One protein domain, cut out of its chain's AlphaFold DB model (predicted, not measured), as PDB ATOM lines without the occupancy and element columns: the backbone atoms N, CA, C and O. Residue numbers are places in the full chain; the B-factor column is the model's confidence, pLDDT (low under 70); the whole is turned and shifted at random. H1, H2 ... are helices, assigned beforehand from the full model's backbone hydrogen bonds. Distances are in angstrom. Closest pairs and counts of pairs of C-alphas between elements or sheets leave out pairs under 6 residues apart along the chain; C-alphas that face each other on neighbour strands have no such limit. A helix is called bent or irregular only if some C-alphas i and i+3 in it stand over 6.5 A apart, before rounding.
ATOM      1  N   ARG A 165     198.812 238.294 125.896       71.56
ATOM      2  CA  ARG A 165     199.263 237.619 127.118       71.56
ATOM      3  C   ARG A 165     200.736 237.892 127.438       71.56
ATOM      4  O   ARG A 165     201.035 238.224 128.576       71.56
ATOM      5  N   ARG A 166     201.646 237.800 126.456       75.56
ATOM      6  CA  ARG A 166     203.071 238.125 126.663       75.56
ATOM      7  C   ARG A 166     203.269 239.598 127.010       75.56
ATOM      8  O   ARG A 166     203.996 239.886 127.944       75.56
ATOM      9  N   ARG A 167     202.567 240.516 126.332       74.75
ATOM     10  CA  ARG A 167     202.631 241.954 126.660       74.75
ATOM     11  C   ARG A 167     202.182 242.243 128.093       74.75
ATOM     12  O   ARG A 167     202.845 243.011 128.776       74.75
ATOM     13  N   HIS A 168     201.098 241.617 128.553       73.88
ATOM     14  CA  HIS A 168     200.642 241.788 129.935       73.88
ATOM     15  C   HIS A 168     201.602 241.186 130.958       73.88
ATOM     16  O   HIS A 168     201.892 241.845 131.945       73.88
ATOM     17  N   LEU A 169     202.136 239.986 130.713       78.12
ATOM     18  CA  LEU A 169     203.109 239.373 131.624       78.12
ATOM     19  C   LEU A 169     204.385 240.210 131.740       78.12
ATOM     20  O   LEU A 169     204.864 240.439 132.843       78.12
ATOM     21  N   THR A 170     204.900 240.720 130.621       77.44
ATOM     22  CA  THR A 170     206.073 241.600 130.645       77.44
ATOM     23  C   THR A 170     205.761 242.933 131.318       77.44
ATOM     24  O   THR A 170     206.559 243.387 132.125       77.44
ATOM     25  N   GLY A 171     204.592 243.533 131.063       77.00
ATOM     26  CA  GLY A 171     204.173 244.758 131.751       77.00
ATOM     27  C   GLY A 171     204.064 244.586 133.271       77.00
ATOM     28  O   GLY A 171     204.524 245.447 134.011       77.00
ATOM     29  N   LEU A 172     203.525 243.455 133.737       76.94
ATOM     30  CA  LEU A 172     203.448 243.127 135.165       76.94
ATOM     31  C   LEU A 172     204.829 242.891 135.777       76.94
ATOM     32  O   LEU A 172     205.105 243.418 136.849       76.94
ATOM     33  N   GLY A 173     205.706 242.158 135.085       76.12
ATOM     34  CA  GLY A 173     207.077 241.939 135.548       76.12
ATOM     35  C   GLY A 173     207.854 243.249 135.690       76.12
ATOM     36  O   GLY A 173     208.535 243.454 136.689       76.12
ATOM     37  N   VAL A 174     207.689 244.172 134.737       78.25
ATOM     38  CA  VAL A 174     208.286 245.514 134.816       78.25
ATOM     39  C   VAL A 174     207.701 246.308 135.986       78.25
ATOM     40  O   VAL A 174     208.462 246.876 136.762       78.25
ATOM     41  N   ALA A 175     206.377 246.317 136.164       77.25
ATOM     42  CA  ALA A 175     205.744 247.024 137.279       77.25
ATOM     43  C   ALA A 175     206.201 246.486 138.647       77.25
ATOM     44  O   ALA A 175     206.496 247.266 139.551       77.25
ATOM     45  N   GLN A 176     206.320 245.163 138.788       79.56
ATOM     46  CA  GLN A 176     206.818 244.530 140.008       79.56
ATOM     47  C   GLN A 176     208.285 244.884 140.272       79.56
ATOM     48  O   GLN A 176     208.630 245.233 141.398       79.56
ATOM     49  N   ALA A 177     209.137 244.854 139.243       77.75
ATOM     50  CA  ALA A 177     210.540 245.240 139.374       77.75
ATOM     51  C   ALA A 177     210.696 246.704 139.816       77.75
ATOM     52  O   ALA A 177     211.508 246.994 140.690       77.75
ATOM     53  N   VAL A 178     209.882 247.614 139.268       79.69
ATOM     54  CA  VAL A 178     209.874 249.033 139.663       79.69
ATOM     55  C   VAL A 178     209.449 249.204 141.122       79.69
ATOM     56  O   VAL A 178     210.095 249.948 141.853       79.69
ATOM     57  N   LEU A 179     208.406 248.498 141.571       80.00
ATOM     58  CA  LEU A 179     207.955 248.559 142.966       80.00
ATOM     59  C   LEU A 179     209.010 248.018 143.940       80.00
ATOM     60  O   LEU A 179     209.260 248.636 144.972       80.00
ATOM     61  N   LEU A 180     209.660 246.902 143.598       79.12
ATOM     62  CA  LEU A 180     210.744 246.337 144.405       79.12
ATOM     63  C   LEU A 180     211.943 247.285 144.482       79.12
ATOM     64  O   LEU A 180     212.495 247.484 145.562       79.12
ATOM     65  N   LEU A 181     212.314 247.905 143.359       81.19
ATOM     66  CA  LEU A 181     213.402 248.878 143.308       81.19
ATOM     67  C   LEU A 181     213.081 250.129 144.136       81.19
ATOM     68  O   LEU A 181     213.930 250.594 144.888       81.19
ATOM     69  N   ALA A 182     211.854 250.650 144.044       78.62
ATOM     70  CA  ALA A 182     211.411 251.788 144.845       78.62
ATOM     71  C   ALA A 182     211.428 251.470 146.350       78.62
ATOM     72  O   ALA A 182     211.875 252.297 147.142       78.62
ATOM     73  N   GLY A 183     211.009 250.262 146.744       74.62
ATOM     74  CA  GLY A 183     211.110 249.791 148.128       74.62
ATOM     75  C   GLY A 183     212.559 249.704 148.617       74.62
ATOM     76  O   GLY A 183     212.869 250.171 149.711       74.62
ATOM     77  N   TRP A 184     213.464 249.189 147.781       74.69
ATOM     78  CA  TRP A 184     214.901 249.147 148.071       74.69
ATOM     79  C   TRP A 184     215.521 250.538 148.221       74.69
ATOM     80  O   TRP A 184     216.277 250.783 149.157       74.69
ATOM     81  N   LEU A 185     215.182 251.472 147.332       75.75
ATOM     82  CA  LEU A 185     215.656 252.854 147.420       75.75
ATOM     83  C   LEU A 185     215.118 253.557 148.670       75.75
ATOM     84  O   LEU A 185     215.863 254.265 149.340       75.75
ATOM     85  N   ALA A 186     213.856 253.325 149.033       71.12
ATOM     86  CA  ALA A 186     213.290 253.854 150.269       71.12
ATOM     87  C   ALA A 186     214.004 253.300 151.518       71.12
ATOM     88  O   ALA A 186     214.239 254.052 152.462       71.12
ATOM     89  N   LEU A 187     214.398 252.021 151.517       68.50
ATOM     90  CA  LEU A 187     215.213 251.430 152.589       68.50
ATOM     91  C   LEU A 187     216.579 252.116 152.716       68.50
ATOM     92  O   LEU A 187     216.993 252.447 153.825       68.50
ATOM     93  N   LEU A 188     217.248 252.365 151.587       71.38
ATOM     94  CA  LEU A 188     218.558 253.018 151.558       71.38
ATOM     95  C   LEU A 188     218.506 254.478 152.029       71.38
ATOM     96  O   LEU A 188     219.435 254.934 152.687       71.38
ATOM     97  N   VAL A 189     217.434 255.207 151.704       73.94
ATOM     98  CA  VAL A 189     217.309 256.639 152.022       73.94
ATOM     99  C   VAL A 189     216.845 256.882 153.459       73.94
ATOM    100  O   VAL A 189     217.332 257.807 154.101       73.94
ATOM    101  N   TYR A 190     215.915 256.075 153.979       68.94
ATOM    102  CA  TYR A 190     215.269 256.359 155.269       68.94
ATOM    103  C   TYR A 190     215.793 255.524 156.445       68.94
ATOM    104  O   TYR A 190     215.403 255.785 157.579       68.94
ATOM    105  N   GLY A 191     216.688 254.558 156.208       60.50
ATOM    106  CA  GLY A 191     217.615 253.984 157.198       60.50
ATOM    107  C   GLY A 191     217.037 253.182 158.374       60.50
ATOM    108  O   GLY A 191     217.771 252.396 158.965       60.50
ATOM    109  N   GLN A 192     215.754 253.314 158.724       64.19
ATOM    110  CA  GLN A 192     215.110 252.549 159.793       64.19
ATOM    111  C   GLN A 192     213.685 252.158 159.416       64.19
ATOM    112  O   GLN A 192     212.743 252.941 159.521       64.19
ATOM    113  N   TRP A 193     213.513 250.907 158.998       59.41
ATOM    114  CA  TRP A 193     212.192 250.299 158.909       59.41
ATOM    115  C   TRP A 193     211.914 249.501 160.177       59.41
ATOM    116  O   TRP A 193     212.692 248.626 160.555       59.41
ATOM    117  N   ARG A 194     210.776 249.773 160.824       63.78
ATOM    118  CA  ARG A 194     210.220 248.841 161.808       63.78
ATOM    119  C   ARG A 194     209.853 247.548 161.070       63.78
ATOM    120  O   ARG A 194     209.342 247.600 159.954       63.78
ATOM    121  N   GLN A 195     210.113 246.383 161.664       63.69
ATOM    122  CA  GLN A 195     209.882 245.082 161.005       63.69
ATOM    123  C   GLN A 195     208.447 244.922 160.464       63.69
ATOM    124  O   GLN A 195     208.230 244.280 159.438       63.69
ATOM    125  N   GLU A 196     207.477 245.571 161.105       67.62
ATOM    126  CA  GLU A 196     206.065 245.548 160.722       67.62
ATOM    127  C   GLU A 196     205.794 246.222 159.364       67.62
ATOM    128  O   GLU A 196     205.025 245.694 158.559       67.62
ATOM    129  N   THR A 197     206.468 247.336 159.044       68.00
ATOM    130  CA  THR A 197     206.325 247.987 157.730       68.00
ATOM    131  C   THR A 197     207.023 247.195 156.627       68.00
ATOM    132  O   THR A 197     206.510 247.135 155.508       68.00
ATOM    133  N   ALA A 198     208.126 246.503 156.947       67.12
ATOM    134  CA  ALA A 198     208.828 245.599 156.024       67.12
ATOM    135  C   ALA A 198     207.920 244.465 155.567       67.12
ATOM    136  O   ALA A 198     207.760 244.230 154.366       67.12
ATOM    137  N   LEU A 199     207.260 243.825 156.529       70.00
ATOM    138  CA  LEU A 199     206.328 242.748 156.254       70.00
ATOM    139  C   LEU A 199     205.133 243.242 155.425       70.00
ATOM    140  O   LEU A 199     204.775 242.607 154.435       70.00
ATOM    141  N   ALA A 200     204.558 244.400 155.768       69.69
ATOM    142  CA  ALA A 200     203.408 244.958 155.060       69.69
ATOM    143  C   ALA A 200     203.709 245.269 153.586       69.69
ATOM    144  O   ALA A 200     202.892 244.963 152.718       69.69
ATOM    145  N   VAL A 201     204.886 245.820 153.273       70.25
ATOM    146  CA  VAL A 201     205.265 246.117 151.881       70.25
ATOM    147  C   VAL A 201     205.605 244.855 151.101       70.25
ATOM    148  O   VAL A 201     205.198 244.741 149.945       70.25
ATOM    149  N   VAL A 202     206.256 243.867 151.722       72.12
ATOM    150  CA  VAL A 202     206.479 242.561 151.081       72.12
ATOM    151  C   VAL A 202     205.138 241.891 150.774       72.12
ATOM    152  O   VAL A 202     204.897 241.514 149.627       72.12
ATOM    153  N   VAL A 203     204.222 241.827 151.741       76.31
ATOM    154  CA  VAL A 203     202.888 241.239 151.552       76.31
ATOM    155  C   VAL A 203     202.091 242.008 150.497       76.31
ATOM    156  O   VAL A 203     201.560 241.393 149.573       76.31
ATOM    157  N   ALA A 204     202.062 243.343 150.548       72.88
ATOM    158  CA  ALA A 204     201.385 244.157 149.540       72.88
ATOM    159  C   ALA A 204     201.975 243.936 148.138       72.88
ATOM    160  O   ALA A 204     201.220 243.790 147.177       72.88
ATOM    161  N   SER A 205     203.303 243.829 148.013       68.56
ATOM    162  CA  SER A 205     203.985 243.592 146.733       68.56
ATOM    163  C   SER A 205     203.705 242.210 146.132       68.56
ATOM    164  O   SER A 205     203.779 242.053 144.914       68.56
ATOM    165  N   LEU A 206     203.339 241.225 146.959       72.31
ATOM    166  CA  LEU A 206     202.965 239.878 146.522       72.31
ATOM    167  C   LEU A 206     201.459 239.749 146.251       72.31
ATOM    168  O   LEU A 206     201.061 239.079 145.298       72.31
ATOM    169  N   VAL A 207     200.614 240.414 147.044       73.88
ATOM    170  CA  VAL A 207     199.150 240.287 146.967       73.88
ATOM    171  C   VAL A 207     198.543 241.186 145.886       73.88
ATOM    172  O   VAL A 207     197.657 240.730 145.157       73.88
ATOM    173  N   LEU A 208     199.023 242.426 145.704       69.75
ATOM    174  CA  LEU A 208     198.485 243.334 144.677       69.75
ATOM    175  C   LEU A 208     198.554 242.751 143.255       69.75
ATOM    176  O   LEU A 208     197.552 242.835 142.542       69.75
ATOM    177  N   PRO A 209     199.673 242.141 142.813       67.12
ATOM    178  CA  PRO A 209     199.755 241.554 141.480       67.12
ATOM    179  C   PRO A 209     198.738 240.432 141.275       67.12
ATOM    180  O   PRO A 209     198.119 240.368 140.215       67.12
ATOM    181  N   VAL A 210     198.523 239.584 142.289       68.75
ATOM    182  CA  VAL A 210     197.541 238.487 142.247       68.75
ATOM    183  C   VAL A 210     196.116 239.038 142.194       68.75
ATOM    184  O   VAL A 210     195.312 238.579 141.383       68.75
ATOM    185  N   TRP A 211     195.812 240.069 142.989       70.88
ATOM    186  CA  TRP A 211     194.496 240.710 143.003       70.88
ATOM    187  C   TRP A 211     194.185 241.424 141.681       70.88
ATOM    188  O   TRP A 211     193.104 241.252 141.122       70.88
ATOM    189  N   VAL A 212     195.159 242.133 141.100       68.38
ATOM    190  CA  VAL A 212     195.043 242.728 139.757       68.38
ATOM    191  C   VAL A 212     194.856 241.644 138.689       68.38
ATOM    192  O   VAL A 212     194.094 241.842 137.741       68.38
ATOM    193  N   TRP A 213     195.487 240.476 138.845       64.88
ATOM    194  CA  TRP A 213     195.349 239.350 137.916       64.88
ATOM    195  C   TRP A 213     193.967 238.686 137.972       64.88
ATOM    196  O   TRP A 213     193.404 238.359 136.925       64.88
ATOM    197  N   ALA A 214     193.410 238.517 139.173       68.44
ATOM    198  CA  ALA A 214     192.085 237.936 139.384       68.44
ATOM    199  C   ALA A 214     190.945 238.932 139.090       68.44
ATOM    200  O   ALA A 214     189.899 238.535 138.576       68.44
ATOM    201  N   GLY A 215     191.155 240.222 139.377       59.88
ATOM    202  CA  GLY A 215     190.146 241.280 139.289       59.88
ATOM    203  C   GLY A 215     190.054 242.000 137.940       59.88
ATOM    204  O   GLY A 215     189.022 242.600 137.649       59.88
ATOM    205  N   CYS A 216     191.078 241.943 137.077       55.25
ATOM    206  CA  CYS A 216     190.997 242.521 135.732       55.25
ATOM    207  C   CYS A 216     190.438 241.496 134.732       55.25
ATOM    208  O   CYS A 216     191.188 240.645 134.241       55.25
ATOM    209  N   PRO A 217     189.152 241.576 134.329       52.84
ATOM    210  CA  PRO A 217     188.627 240.704 133.294       52.84
ATOM    211  C   PRO A 217     189.381 240.986 131.995       52.84
ATOM    212  O   PRO A 217     189.188 242.024 131.357       52.84
ATOM    213  N   ILE A 218     190.237 240.046 131.578       55.84
ATOM    214  CA  ILE A 218     190.905 240.068 130.275       55.84
ATOM    215  C   ILE A 218     189.799 240.124 129.222       55.84
ATOM    216  O   ILE A 218     189.190 239.108 128.867       55.84
ATOM    217  N   ARG A 219     189.483 241.337 128.751       52.72
ATOM    218  CA  ARG A 219     188.372 241.596 127.837       52.72
ATOM    219  C   ARG A 219     188.568 240.728 126.598       52.72
ATOM    220  O   ARG A 219     189.352 241.045 125.705       52.72
ATOM    221  N   ARG A 220     187.769 239.659 126.490       55.03
ATOM    222  CA  ARG A 220     187.683 238.720 125.350       55.03
ATOM    223  C   ARG A 220     187.192 239.385 124.043       55.03
ATOM    224  O   ARG A 220     186.732 238.701 123.129       55.03
ATOM    225  N   ARG A 221     187.301 240.715 123.903       54.94
ATOM    226  CA  ARG A 221     186.894 241.503 122.724       54.94
ATOM    227  C   ARG A 221     187.657 241.093 121.456       54.94
ATOM    228  O   ARG A 221     187.102 241.177 120.363       54.94
ATOM    229  N   GLY A 222     188.886 240.582 121.586       56.56
ATOM    230  CA  GLY A 222     189.702 240.137 120.448       56.56
ATOM    231  C   GLY A 222     189.173 238.885 119.733       56.56
ATOM    232  O   GLY A 222     189.204 238.825 118.502       56.56
ATOM    233  N   ARG A 223     188.619 237.908 120.471       59.38
ATOM    234  CA  ARG A 223     188.143 236.640 119.880       59.38
ATOM    235  C   ARG A 223     186.923 236.838 118.975       59.38
ATOM    236  O   ARG A 223     186.862 236.224 117.914       59.38
ATOM    237  N   ARG A 224     186.006 237.754 119.321       61.16
ATOM    238  CA  ARG A 224     184.821 238.057 118.490       61.16
ATOM    239  C   ARG A 224     185.198 238.689 117.143       61.16
ATOM    240  O   ARG A 224     184.676 238.276 116.112       61.16
ATOM    241  N   LYS A 225     186.161 239.623 117.121       63.69
ATOM    242  CA  LYS A 225     186.638 240.242 115.866       63.69
ATOM    243  C   LYS A 225     187.416 239.259 114.981       63.69
ATOM    244  O   LYS A 225     187.294 239.328 113.763       63.69
ATOM    245  N   ALA A 226     188.190 238.344 115.569       66.81
ATOM    246  CA  ALA A 226     188.886 237.300 114.815       66.81
ATOM    247  C   ALA A 226     187.901 236.294 114.189       66.81
ATOM    248  O   ALA A 226     187.997 236.016 112.995       66.81
ATOM    249  N   ALA A 227     186.900 235.838 114.950       72.69
ATOM    250  CA  ALA A 227     185.853 234.947 114.449       72.69
ATOM    251  C   ALA A 227     185.034 235.587 113.312       72.69
ATOM    252  O   ALA A 227     184.760 234.932 112.307       72.69
ATOM    253  N   ALA A 228     184.714 236.884 113.415       75.19
ATOM    254  CA  ALA A 228     184.019 237.617 112.357       75.19
ATOM    255  C   ALA A 228     184.828 237.683 111.047       75.19
ATOM    256  O   ALA A 228     184.271 237.486 109.969       75.19
ATOM    257  N   ARG A 229     186.154 237.890 111.119       76.44
ATOM    258  CA  ARG A 229     187.024 237.896 109.926       76.44
ATOM    259  C   ARG A 229     187.123 236.521 109.266       76.44
ATOM    260  O   ARG A 229     187.134 236.447 108.040       76.44
ATOM    261  N   VAL A 230     187.176 235.450 110.059       80.25
ATOM    262  CA  VAL A 230     187.193 234.072 109.538       80.25
ATOM    263  C   VAL A 230     185.869 233.743 108.844       80.25
ATOM    264  O   VAL A 230     185.895 233.263 107.714       80.25
ATOM    265  N   ARG A 231     184.720 234.096 109.440       82.44
ATOM    266  CA  ARG A 231     183.402 233.925 108.797       82.44
ATOM    267  C   ARG A 231     183.304 234.677 107.467       82.44
ATOM    268  O   ARG A 231     182.874 234.088 106.482       82.44
ATOM    269  N   LYS A 232     183.781 235.926 107.411       79.88
ATOM    270  CA  LYS A 232     183.778 236.733 106.177       79.88
ATOM    271  C   LYS A 232     184.623 236.098 105.063       79.88
ATOM    272  O   LYS A 232     184.202 236.084 103.914       79.88
ATOM    273  N   ARG A 233     185.789 235.525 105.401       77.81
ATOM    274  CA  ARG A 233     186.644 234.801 104.437       77.81
ATOM    275  C   ARG A 233     186.012 233.501 103.936       77.81
ATOM    276  O   ARG A 233     186.175 233.173 102.767       77.81
ATOM    277  N   LEU A 234     185.304 232.775 104.801       80.56
ATOM    278  CA  LEU A 234     184.610 231.544 104.418       80.56
ATOM    279  C   LEU A 234     183.389 231.823 103.530       80.56
ATOM    280  O   LEU A 234     183.180 231.098 102.565       80.56
ATOM    281  N   GLN A 235     182.633 232.896 103.794       82.88
ATOM    282  CA  GLN A 235     181.539 233.334 102.916       82.88
ATOM    283  C   GLN A 235     182.040 233.687 101.512       82.88
ATOM    284  O   GLN A 235     181.483 233.208 100.534       82.88
ATOM    285  N   TRP A 236     183.142 234.437 101.412       72.38
ATOM    286  CA  TRP A 236     183.730 234.835 100.126       72.38
ATOM    287  C   TRP A 236     184.232 233.658  99.272       72.38
ATOM    288  O   TRP A 236     184.324 233.768  98.055       72.38
ATOM    289  N   ARG A 237     184.581 232.530  99.905       71.44
ATOM    290  CA  ARG A 237     184.988 231.300  99.210       71.44
ATOM    291  C   ARG A 237     183.816 230.463  98.703       71.44
ATOM    292  O   ARG A 237     184.034 229.671  97.804       71.44
ATOM    293  N   ARG A 238     182.624 230.601  99.290       70.31
ATOM    294  CA  ARG A 238     181.411 229.879  98.862       70.31
ATOM    295  C   ARG A 238     180.639 230.598  97.753       70.31
ATOM    296  O   ARG A 238     179.764 229.997  97.156       70.31
ATOM    297  N   SER A 239     180.927 231.879  97.522       66.31
ATOM    298  CA  SER A 239     180.320 232.696  96.461       66.31
ATOM    299  C   SER A 239     181.141 232.714  95.161       66.31
ATOM    300  O   SER A 239     180.948 233.603  94.336       66.31
ATOM    301  N   ARG A 240     182.110 231.807  95.024       56.03
ATOM    302  CA  ARG A 240     182.855 231.506  93.799       56.03
ATOM    303  C   ARG A 240     182.612 230.046  93.470       56.03
ATOM    304  O   ARG A 240     182.586 229.749  92.263       56.03
TER     305      ARG A 240
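AT A GLANCE: This is residues 165 to 240 of the 240 residues of an uncharacterized protein of Actinoplanes campanulatus (UniProt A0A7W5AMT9). Two long helices, H1 and H2, fold back on each other as a helical hairpin, and a third helix, H3, sticks out past the hairpin's open end as a free arm on a tight link. The arm extends the length of the hairpin, and the whole is a rod spanning 76 by 19 by 10 A. The printed part has 76 residues with three named helices in the order H1, H2, H3 and no named strand, and its class is all helix. It is extended, with a radius of gyration of the C-alphas of 22.3 A.

HOW THE PARTS SIT: From the first printed residue, H1, residues 165 to 190, runs to a tight link of 4 residues. H2, residues 195 to 215, then runs the opposite way at a shallow tilt of 15 degrees, and the two form a helical hairpin. H1 and H2 touch, with 6 pairs of C-alphas within 8 A; the closest C-alphas are those of Gln 176 and Ser 205, 7.4 A apart. H1 touches H2 with residues 172 to 183 alone, and H2 touches H1 with residues 201 to 209 alone. H2 has a kink of 28 degrees near residue 209. It is neither bent nor irregular, but only just: C-alphas 206 and 209 are 6.2 A apart. After a tight link of 5 residues comes H3, residues 221 to 238, which touches no helix and is apart from both H1 and H2. In H1 every O i to N i+4 pair is within hydrogen-bond range; in H2 15 of 17 are, and in H3 13 of 14.

IN THESE COORDINATES: H1 has 26 residues and is the longest helix; it begins with C-alpha 165 at (199.263, 237.619, 127.118) and measures 37.4 A from first to last C-alpha. H2 has 21 residues and measures 29.6 A, beginning with C-alpha 195 at (209.882, 245.082, 161.005). H3 has 18 residues and measures 27.1 A, ending with C-alpha 238 at (181.411, 229.879, 98.862).

THE WHOLE: The two C-alphas farthest apart are those of Gln 192 and Arg 240, at 76.4 A. Residues 219 to 240, of which 221 to 238 belong to H3, stand free, and so do residues 188 to 197, of which 188 to 190 belong to H1 and 195 to 197 to H2. Without these stretches the body has 44 residues and spans 35 by 18 by 8 A. The printed part has no cut and ends at Arg 240, the chain's last residue; neither link is long. The mean pLDDT of the printed part is 70.4, and 32 residues are under 70, among them residues 190 to 198 and 212 to 226.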